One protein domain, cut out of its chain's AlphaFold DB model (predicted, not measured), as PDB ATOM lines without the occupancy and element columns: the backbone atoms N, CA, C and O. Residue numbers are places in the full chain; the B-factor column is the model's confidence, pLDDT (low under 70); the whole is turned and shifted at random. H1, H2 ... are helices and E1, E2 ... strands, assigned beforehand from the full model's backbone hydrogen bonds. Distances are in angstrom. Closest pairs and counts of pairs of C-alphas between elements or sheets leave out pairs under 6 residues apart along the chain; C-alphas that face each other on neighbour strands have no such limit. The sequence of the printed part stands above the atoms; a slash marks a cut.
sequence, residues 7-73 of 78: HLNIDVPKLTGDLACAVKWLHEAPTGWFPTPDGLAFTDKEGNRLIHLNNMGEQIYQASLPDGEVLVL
ATOM      1  N   HIS A   7      45.860  73.147   2.241       95.50
ATOM      2  CA  HIS A   7      44.438  73.046   2.533       95.50
ATOM      3  C   HIS A   7      43.705  74.225   1.900       95.50
ATOM      4  O   HIS A   7      43.949  75.388   2.247       95.50
ATOM      5  N   LEU A   8      42.797  73.903   0.981       95.19
ATOM      6  CA  LEU A   8      41.918  74.852   0.312       95.19
ATOM      7  C   LEU A   8      40.599  74.921   1.084       95.19
ATOM      8  O   LEU A   8      39.782  74.003   1.023       95.19
ATOM      9  N   ASN A   9      40.391  76.009   1.823       94.56
ATOM     10  CA  ASN A   9      39.158  76.213   2.584       94.56
ATOM     11  C   ASN A   9      38.043  76.725   1.663       94.56
ATOM     12  O   ASN A   9      38.292  77.625   0.860       94.56
ATOM     13  N   ILE A  10      36.831  76.170   1.787       91.31
ATOM     14  CA  ILE A  10      35.678  76.511   0.928       91.31
ATOM     15  C   ILE A  10      34.734  77.556   1.539       91.31
ATOM     16  O   ILE A  10      34.105  78.297   0.790       91.31
ATOM     17  N   ASP A  11      34.654  77.655   2.871       90.44
ATOM     18  CA  ASP A  11      33.786  78.636   3.549       90.44
ATOM     19  C   ASP A  11      34.338  80.060   3.419       90.44
ATOM     20  O   ASP A  11      33.611  81.028   3.201       90.44
ATOM     21  N   VAL A  12      35.662  80.171   3.536       89.75
ATOM     22  CA  VAL A  12      36.439  81.375   3.254       89.75
ATOM     23  C   VAL A  12      37.565  80.929   2.328       89.75
ATOM     24  O   VAL A  12      38.366  80.107   2.777       89.75
ATOM     25  N   PRO A  13      37.640  81.419   1.075       91.19
ATOM     26  CA  PRO A  13      38.561  80.934   0.043       91.19
ATOM     27  C   PRO A  13      40.019  81.284   0.366       91.19
ATOM     28  O   PRO A  13      40.629  82.182  -0.211       91.19
ATOM     29  N   LYS A  14      40.568  80.569   1.347       95.50
ATOM     30  CA  LYS A  14      41.869  80.790   1.966       95.50
ATOM     31  C   LYS A  14      42.719  79.535   1.851       95.50
ATOM     32  O   LYS A  14      42.243  78.425   2.109       95.50
ATOM     33  N   LEU A  15      43.992  79.735   1.533       95.75
ATOM     34  CA  LEU A  15      45.012  78.695   1.564       95.75
ATOM     35  C   LEU A  15      45.680  78.631   2.938       95.75
ATOM     36  O   LEU A  15      46.014  79.646   3.550       95.75
ATOM     37  N   THR A  16      45.858  77.410   3.427       94.88
ATOM     38  CA  THR A  16      46.587  77.090   4.664       94.88
ATOM     39  C   THR A  16      47.423  75.823   4.447       94.88
ATOM     40  O   THR A  16      47.385  75.256   3.359       94.88
ATOM     41  N   GLY A  17      48.185  75.373   5.446       94.25
ATOM     42  CA  GLY A  17      49.154  74.278   5.292       94.25
ATOM     43  C   GLY A  17      50.576  74.811   5.128       94.25
ATOM     44  O   GLY A  17      50.924  75.831   5.731       94.25
ATOM     45  N   ASP A  18      51.394  74.142   4.320       94.69
ATOM     46  CA  ASP A  18      52.800  74.502   4.114       94.69
ATOM     47  C   ASP A  18      52.969  75.569   3.018       94.69
ATOM     48  O   ASP A  18      53.467  75.335   1.913       94.69
ATOM     49  N   LEU A  19      52.528  76.786   3.347       94.00
ATOM     50  CA  LEU A  19      52.615  77.938   2.447       94.00
ATOM     51  C   LEU A  19      54.066  78.332   2.148       94.00
ATOM     52  O   LEU A  19      54.348  78.809   1.054       94.00
ATOM     53  N   ALA A  20      54.986  78.132   3.098       92.50
ATOM     54  CA  ALA A  20      56.396  78.476   2.931       92.50
ATOM     55  C   ALA A  20      57.077  77.589   1.882       92.50
ATOM     56  O   ALA A  20      57.919  78.072   1.127       92.50
ATOM     57  N   CYS A  21      56.694  76.315   1.789       92.69
ATOM     58  CA  CYS A  21      57.170  75.452   0.717       92.69
ATOM     59  C   CYS A  21      56.595  75.867  -0.646       92.69
ATOM     60  O   CYS A  21      57.344  75.949  -1.618       92.69
ATOM     61  N   ALA A  22      55.312  76.247  -0.710       92.94
ATOM     62  CA  ALA A  22      54.684  76.702  -1.954       92.94
ATOM     63  C   ALA A  22      55.347  77.963  -2.560       92.94
ATOM     64  O   ALA A  22      55.366  78.119  -3.782       92.94
ATOM     65  N   VAL A  23      55.960  78.827  -1.736       93.81
ATOM     66  CA  VAL A  23      56.709  80.026  -2.185       93.81
ATOM     67  C   VAL A  23      57.799  79.689  -3.206       93.81
ATOM     68  O   VAL A  23      58.080  80.505  -4.081       93.81
ATOM     69  N   LYS A  24      58.392  78.490  -3.135       91.56
ATOM     70  CA  LYS A  24      59.476  78.065  -4.035       91.56
ATOM     71  C   LYS A  24      59.082  78.118  -5.511       91.56
ATOM     72  O   LYS A  24      59.940  78.391  -6.343       91.56
ATOM     73  N   TRP A  25      57.801  77.905  -5.811       92.50
ATOM     74  CA  TRP A  25      57.261  77.961  -7.173       92.50
ATOM     75  C   TRP A  25      56.444  79.224  -7.451       92.50
ATOM     76  O   TRP A  25      56.313  79.626  -8.602       92.50
ATOM     77  N   LEU A  26      55.869  79.843  -6.415       91.50
ATOM     78  CA  LEU A  26      54.892  80.930  -6.559       91.50
ATOM     79  C   LEU A  26      55.476  82.331  -6.345       91.50
ATOM     80  O   LEU A  26      54.750  83.309  -6.497       91.50
ATOM     81  N   HIS A  27      56.759  82.434  -5.979       86.88
ATOM     82  CA  HIS A  27      57.484  83.662  -5.608       86.88
ATOM     83  C   HIS A  27      56.970  84.377  -4.341       86.88
ATOM     84  O   HIS A  27      57.754  85.027  -3.652       86.88
ATOM     85  N   GLU A  28      55.693  84.215  -3.993       93.50
ATOM     86  CA  GLU A  28      55.049  84.711  -2.777       93.50
ATOM     87  C   GLU A  28      54.170  83.621  -2.142       93.50
ATOM     88  O   GLU A  28      53.739  82.671  -2.800       93.50
ATOM     89  N   ALA A  29      53.916  83.739  -0.834       94.62
ATOM     90  CA  ALA A  29      53.048  82.818  -0.117       94.62
ATOM     91  C   ALA A  29      51.590  83.047  -0.545       94.62
ATOM     92  O   ALA A  29      51.056  84.140  -0.329       94.62
ATOM     93  N   PRO A  30      50.911  82.038  -1.114       96.31
ATOM     94  CA  PRO A  30      49.539  82.212  -1.541       96.31
ATOM     95  C   PRO A  30      48.631  82.274  -0.310       96.31
ATOM     96  O   PRO A  30      48.771  81.495   0.633       96.31
ATOM     97  N   THR A  31      47.689  83.210  -0.307       96.44
ATOM     98  CA  THR A  31      46.757  83.391   0.820       96.44
ATOM     99  C   THR A  31      45.321  83.072   0.443       96.44
ATOM    100  O   THR A  31      44.550  82.666   1.312       96.44
ATOM    101  N   GLY A  32      44.970  83.188  -0.838       97.00
ATOM    102  CA  GLY A  32      43.629  82.930  -1.344       97.00
ATOM    103  C   GLY A  32      43.629  82.051  -2.583       97.00
ATOM    104  O   GLY A  32      44.668  81.784  -3.190       97.00
ATOM    105  N   TRP A  33      42.444  81.578  -2.949       97.44
ATOM    106  CA  TRP A  33      42.243  80.805  -4.167       97.44
ATOM    107  C   TRP A  33      40.844  81.022  -4.737       97.44
ATOM    108  O   TRP A  33      39.927  81.399  -4.013       97.44
ATOM    109  N   PHE A  34      40.654  80.770  -6.027       96.38
ATOM    110  CA  PHE A  34      39.320  80.748  -6.624       96.38
ATOM    111  C   PHE A  34      39.258  79.807  -7.836       96.38
ATOM    112  O   PHE A  34      40.256  79.663  -8.548       96.38
ATOM    113  N   PRO A  35      38.108  79.159  -8.093       95.88
ATOM    114  CA  PRO A  35      37.919  78.361  -9.300       95.88
ATOM    115  C   PRO A  35      37.837  79.256 -10.545       95.88
ATOM    116  O   PRO A  35      37.250  80.339 -10.510       95.88
ATOM    117  N   THR A  36      38.371  78.780 -11.666       96.50
ATOM    118  CA  THR A  36      38.186  79.373 -12.998       96.50
ATOM    119  C   THR A  36      37.408  78.397 -13.892       96.50
ATOM    120  O   THR A  36      37.304  77.218 -13.549       96.50
ATOM    121  N   PRO A  37      36.849  78.832 -15.041       97.06
ATOM    122  CA  PRO A  37      36.119  77.927 -15.939       97.06
ATOM    123  C   PRO A  37      36.927  76.703 -16.401       97.06
ATOM    124  O   PRO A  37      36.357  75.657 -16.690       97.06
ATOM    125  N   ASP A  38      38.246  76.846 -16.464       96.94
ATOM    126  CA  ASP A  38      39.219  75.875 -16.958       96.94
ATOM    127  C   ASP A  38      40.165  75.337 -15.871       96.94
ATOM    128  O   ASP A  38      41.088  74.585 -16.180       96.94
ATOM    129  N   GLY A  39      39.973  75.691 -14.596       97.19
ATOM    130  CA  GLY A  39      40.981  75.401 -13.582       97.19
ATOM    131  C   GLY A  39      40.770  76.081 -12.237       97.19
ATOM    132  O   GLY A  39      39.655  76.199 -11.726       97.19
ATOM    133  N   LEU A  40      41.883  76.487 -11.636       96.94
ATOM    134  CA  LEU A  40      41.937  77.116 -10.326       96.94
ATOM    135  C   LEU A  40      43.086  78.122 -10.279       96.94
ATOM    136  O   LEU A  40      44.152  77.889 -10.839       96.94
ATOM    137  N   ALA A  41      42.884  79.245  -9.602       97.81
ATOM    138  CA  ALA A  41      43.914  80.252  -9.403       97.81
ATOM    139  C   ALA A  41      44.257  80.404  -7.921       97.81
ATOM    140  O   ALA A  41      43.365  80.382  -7.073       97.81
ATOM    141  N   PHE A  42      45.540  80.607  -7.622       97.75
ATOM    142  CA  PHE A  42      46.000  81.057  -6.308       97.75
ATOM    143  C   PHE A  42      46.295  82.554  -6.337       97.75
ATOM    144  O   PHE A  42      46.742  83.085  -7.360       97.75
ATOM    145  N   THR A  43      46.064  83.226  -5.211       97.31
ATOM    146  CA  THR A  43      46.234  84.674  -5.073       97.31
ATOM    147  C   THR A  43      47.099  85.063  -3.886       97.31
ATOM    148  O   THR A  43      47.145  84.367  -2.865       97.31
ATOM    149  N   ASP A  44      47.733  86.225  -4.001       95.56
ATOM    150  CA  ASP A  44      48.343  86.923  -2.874       95.56
ATOM    151  C   ASP A  44      47.268  87.518  -1.940       95.56
ATOM    152  O   ASP A  44      46.061  87.316  -2.118       95.56
ATOM    153  N   LYS A  45      47.722  88.240  -0.911       94.12
ATOM    154  CA  LYS A  45      46.863  88.911   0.083       94.12
ATOM    155  C   LYS A  45      46.042  90.075  -0.486       94.12
ATOM    156  O   LYS A  45      45.086  90.506   0.154       94.12
ATOM    157  N   GLU A  46      46.448  90.617  -1.631       94.00
ATOM    158  CA  GLU A  46      45.803  91.735  -2.324       94.00
ATOM    159  C   GLU A  46      44.786  91.235  -3.365       94.00
ATOM    160  O   GLU A  46      44.012  92.020  -3.908       94.00
ATOM    161  N   GLY A  47      44.739  89.918  -3.600       92.88
ATOM    162  CA  GLY A  47      43.865  89.273  -4.573       92.88
ATOM    163  C   GLY A  47      44.472  89.183  -5.973       92.88
ATOM    164  O   GLY A  47      43.780  88.757  -6.902       92.88
ATOM    165  N   ASN A  48      45.748  89.542  -6.157       95.12
ATOM    166  CA  ASN A  48      46.409  89.362  -7.443       95.12
ATOM    167  C   ASN A  48      46.712  87.885  -7.664       95.12
ATOM    168  O   ASN A  48      47.083  87.151  -6.748       95.12
ATOM    169  N   ARG A  49      46.567  87.442  -8.912       96.12
ATOM    170  CA  ARG A  49      46.827  86.057  -9.292       96.12
ATOM    171  C   ARG A  49      48.329  85.776  -9.292       96.12
ATOM    172  O   ARG A  49      49.056  86.379 -10.075       96.12
ATOM    173  N   LEU A  50      48.743  84.804  -8.484       96.31
ATOM    174  CA  LEU A  50      50.109  84.275  -8.458       96.31
ATOM    175  C   LEU A  50      50.302  83.204  -9.531       96.31
ATOM    176  O   LEU A  50      51.277  83.227 -10.275       96.31
ATOM    177  N   ILE A  51      49.342  82.283  -9.650       96.94
ATOM    178  CA  ILE A  51      49.368  81.221 -10.656       96.94
ATOM    179  C   ILE A  51      47.954  80.819 -11.065       96.94
ATOM    180  O   ILE A  51      47.005  80.952 -10.289       96.94
ATOM    181  N   HIS A  52      47.826  80.319 -12.291       97.88
ATOM    182  CA  HIS A  52      46.644  79.614 -12.777       97.88
ATOM    183  C   HIS A  52      47.025  78.170 -13.089       97.88
ATOM    184  O   HIS A  52      48.002  77.927 -13.794       97.88
ATOM    185  N   LEU A  53      46.272  77.234 -12.525       98.00
ATOM    186  CA  LEU A  53      46.455  75.798 -12.653       98.00
ATOM    187  C   LEU A  53      45.292  75.251 -13.486       98.00
ATOM    188  O   LEU A  53      44.139  75.279 -13.050       98.00
ATOM    189  N   ASN A  54      45.594  74.752 -14.680       98.31
ATOM    190  CA  ASN A  54      44.612  74.179 -15.596       98.31
ATOM    191  C   ASN A  54      44.116  72.840 -15.063       98.31
ATOM    192  O   ASN A  54      44.922  72.021 -14.629       98.31
ATOM    193  N   ASN A  55      42.811  72.600 -15.126       97.31
ATOM    194  CA  ASN A  55      42.223  71.310 -14.792       97.31
ATOM    195  C   ASN A  55      42.567  70.286 -15.880       97.31
ATOM    196  O   ASN A  55      42.134  70.414 -17.025       97.31
ATOM    197  N   MET A  56      43.308  69.249 -15.501       96.81
ATOM    198  CA  MET A  56      43.711  68.159 -16.391       96.81
ATOM    199  C   MET A  56      42.764  66.951 -16.314       96.81
ATOM    200  O   MET A  56      42.976  65.961 -17.010       96.81
ATOM    201  N   GLY A  57      41.710  67.033 -15.495       93.81
ATOM    202  CA  GLY A  57      40.836  65.917 -15.147       93.81
ATOM    203  C   GLY A  57      41.284  65.205 -13.870       93.81
ATOM    204  O   GLY A  57      42.345  65.485 -13.323       93.81
ATOM    205  N   GLU A  58      40.438  64.304 -13.363       91.50
ATOM    206  CA  GLU A  58      40.773  63.401 -12.243       91.50
ATOM    207  C   GLU A  58      41.324  64.099 -10.980       91.50
ATOM    208  O   GLU A  58      42.128  63.541 -10.243       91.50
ATOM    209  N   GLN A  59      40.864  65.326 -10.703       91.12
ATOM    210  CA  GLN A  59      41.334  66.153  -9.578       91.12
ATOM    211  C   GLN A  59      42.832  66.524  -9.647       91.12
ATOM    212  O   GLN A  59      43.447  66.811  -8.617       91.12
ATOM    213  N   ILE A  60      43.400  66.545 -10.855       95.62
ATOM    214  CA  ILE A  60      44.763  66.988 -11.146       95.62
ATOM    215  C   ILE A  60      44.719  68.340 -11.854       95.62
ATOM    216  O   ILE A  60      44.005  68.521 -12.841       95.62
ATOM    217  N   TYR A  61      45.533  69.277 -11.377       97.69
ATOM    218  CA  TYR A  61      45.708  70.591 -11.977       97.69
ATOM    219  C   TYR A  61      47.181  70.873 -12.258       97.69
ATOM    220  O   TYR A  61      48.050  70.424 -11.509       97.69
ATOM    221  N   GLN A  62      47.476  71.606 -13.334       97.88
ATOM    222  CA  GLN A  62      48.852  71.839 -13.777       97.88
ATOM    223  C   GLN A  62      49.116  73.262 -14.258       97.88
ATOM    224  O   GLN A  62      48.260  73.903 -14.869       97.88
ATOM    225  N   ALA A  63      50.346  73.722 -14.047       97.31
ATOM    226  CA  ALA A  63      50.858  74.968 -14.600       97.31
ATOM    227  C   ALA A  63      52.303  74.797 -15.070       97.31
ATOM    228  O   ALA A  63      53.099  74.114 -14.427       97.31
ATOM    229  N   SER A  64      52.646  75.450 -16.177       96.12
ATOM    230  CA  SER A  64      54.032  75.566 -16.628       96.12
ATOM    231  C   SER A  64      54.728  76.696 -15.878       96.12
ATOM    232  O   SER A  64      54.221  77.819 -15.834       96.12
ATOM    233  N   LEU A  65      55.887  76.393 -15.301       93.88
ATOM    234  CA  LEU A  65      56.743  77.354 -14.619       93.88
ATOM    235  C   LEU A  65      57.699  78.040 -15.613       93.88
ATOM    236  O   LEU A  65      57.954  77.504 -16.696       93.88
ATOM    237  N   PRO A  66      58.242  79.228 -15.280       90.94
ATOM    238  CA  PRO A  66      59.133  79.971 -16.179       90.94
ATOM    239  C   PRO A  66      60.419  79.231 -16.576       90.94
ATOM    240  O   PRO A  66      60.989  79.517 -17.626       90.94
ATOM    241  N   ASP A  67      60.882  78.298 -15.747       90.12
ATOM    242  CA  ASP A  67      62.059  77.453 -15.987       90.12
ATOM    243  C   ASP A  67      61.766  76.217 -16.857       90.12
ATOM    244  O   ASP A  67      62.684  75.474 -17.207       90.12
ATOM    245  N   GLY A  68      60.507  76.022 -17.259       92.06
ATOM    246  CA  GLY A  68      60.061  74.898 -18.074       92.06
ATOM    247  C   GLY A  68      59.609  73.678 -17.270       92.06
ATOM    248  O   GLY A  68      59.169  72.701 -17.879       92.06
ATOM    249  N   GLU A  69      59.672  73.714 -15.935       93.88
ATOM    250  CA  GLU A  69      59.087  72.666 -15.099       93.88
ATOM    251  C   GLU A  69      57.548  72.741 -15.091       93.88
ATOM    252  O   GLU A  69      56.932  73.754 -15.433       93.88
ATOM    253  N   VAL A  70      56.903  71.637 -14.702       95.50
ATOM    254  CA  VAL A  70      55.444  71.561 -14.548       95.50
ATOM    255  C   VAL A  70      55.113  71.431 -13.070       95.50
ATOM    256  O   VAL A  70      55.454  70.431 -12.437       95.50
ATOM    257  N   LEU A  71      54.404  72.423 -12.533       95.94
ATOM    258  CA  LEU A  71      53.832  72.346 -11.198       95.94
ATOM    259  C   LEU A  71      52.523  71.562 -11.255       95.94
ATOM    260  O   LEU A  71      51.645  71.873 -12.062       95.94
ATOM    261  N   VAL A  72      52.386  70.569 -10.379       96.38
ATOM    262  CA  VAL A  72      51.196  69.721 -10.278       96.38
ATOM    263  C   VAL A  72      50.534  69.938  -8.921       96.38
ATOM    264  O   VAL A  72      51.165  69.753  -7.883       96.38
ATOM    265  N   LEU A  73      49.249  70.283  -8.934       96.25
ATOM    266  CA  LEU A  73      48.377  70.254  -7.765       96.25
ATOM    267  C   LEU A  73      47.449  69.045  -7.898       96.25
ATOM    268  O   LEU A  73      46.624  68.988  -8.808       96.25
TER     269      LEU A  73
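AT A GLANCE: This is residues 7 to 73 of the 78 residues of the protein "Protease inhibitor Inh" of Pseudomonas syringae Cit 7 (UniProt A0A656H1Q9). A five-stranded antiparallel sheet, strongly twisted and curled, makes the main wall of this small domain, and the short helix H1 lies at its open side, grazing it only with residues 25 to 26. The three-residue strand E1 lies beyond the start of E2, where residues 7 to 8 pair with it. The printed part has 67 residues with one named helix and six named strands, in the order E1, H1, E2, E3, E4, E5, E6; the class is mixed, helices and strands. The sheet's order is E2, E3, E4, E5, E6, a meander, each strand the antiparallel neighbour of the one before. The whole is compact, with a radius of gyration of the C-alphas of 11.4 A, and rounded, spanning 29 by 24 by 20 A.

IN THESE COORDINATES: In the sheet, E2 is residues 32 to 36, 13.3 A from first to last C-alpha, and E3 is residues 39 to 43, 13.6 A. E4, the longest strand, is residues 49 to 57, 21.8 A, from C-alpha 49 at (46.827, 86.057, -9.292). E5 is residues 60 to 64, 13.8 A, and E6 is residues 70 to 73, 9.9 A, ending with C-alpha 73 at (48.377, 70.254, -7.765). Before the sheet come E1, residues 15 to 17, 7.1 A, beginning with C-alpha 15 at (45.012, 78.695, 1.564), and H1, residues 19 to 26, 9.8 A.

HOW THE PARTS SIT: E2 and E6 are the edge strands, and between them the strands' lines turn by 99 degrees while the way across the sheet turns by 71 degrees. E2 and E3 form a hairpin at 155 degrees, with N 34 and O 41 at 2.9 A. E3 and E4 form a hairpin at 159 degrees, with N 53 and O 40 at 2.8 A. E4 and E5 form a hairpin at 130 degrees, with N 54 and O 62 at 2.8 A. The pairing is staggered: E4 pairs with E3 over residues 49 to 54 and with E5 over residues 54 to 57. E5 and E6 form a hairpin at 151 degrees, with N 61 and O 73 at 2.8 A. H1 is on the sheet but only grazes it; the closest C-alphas of H1 and E4 are those of Leu 26 and Leu 50, 6.1 A apart. In H1, 2 of 4 O i to N i+4 pairs are within hydrogen-bond range, and 4 of 5 O i to N i+3 pairs. E1 pairs with no named strand; the closest C-alphas of E1 and E2 are those of Leu 15 and Gly 32, 5.3 A apart.

THE WHOLE: The two C-alphas farthest apart are those of Asp 11 and Asp 67, at 34.4 A. The printed part has no cut, and the links between its named elements are tight. The mean pLDDT of the printed part is 94.8, and no printed residue is under 70.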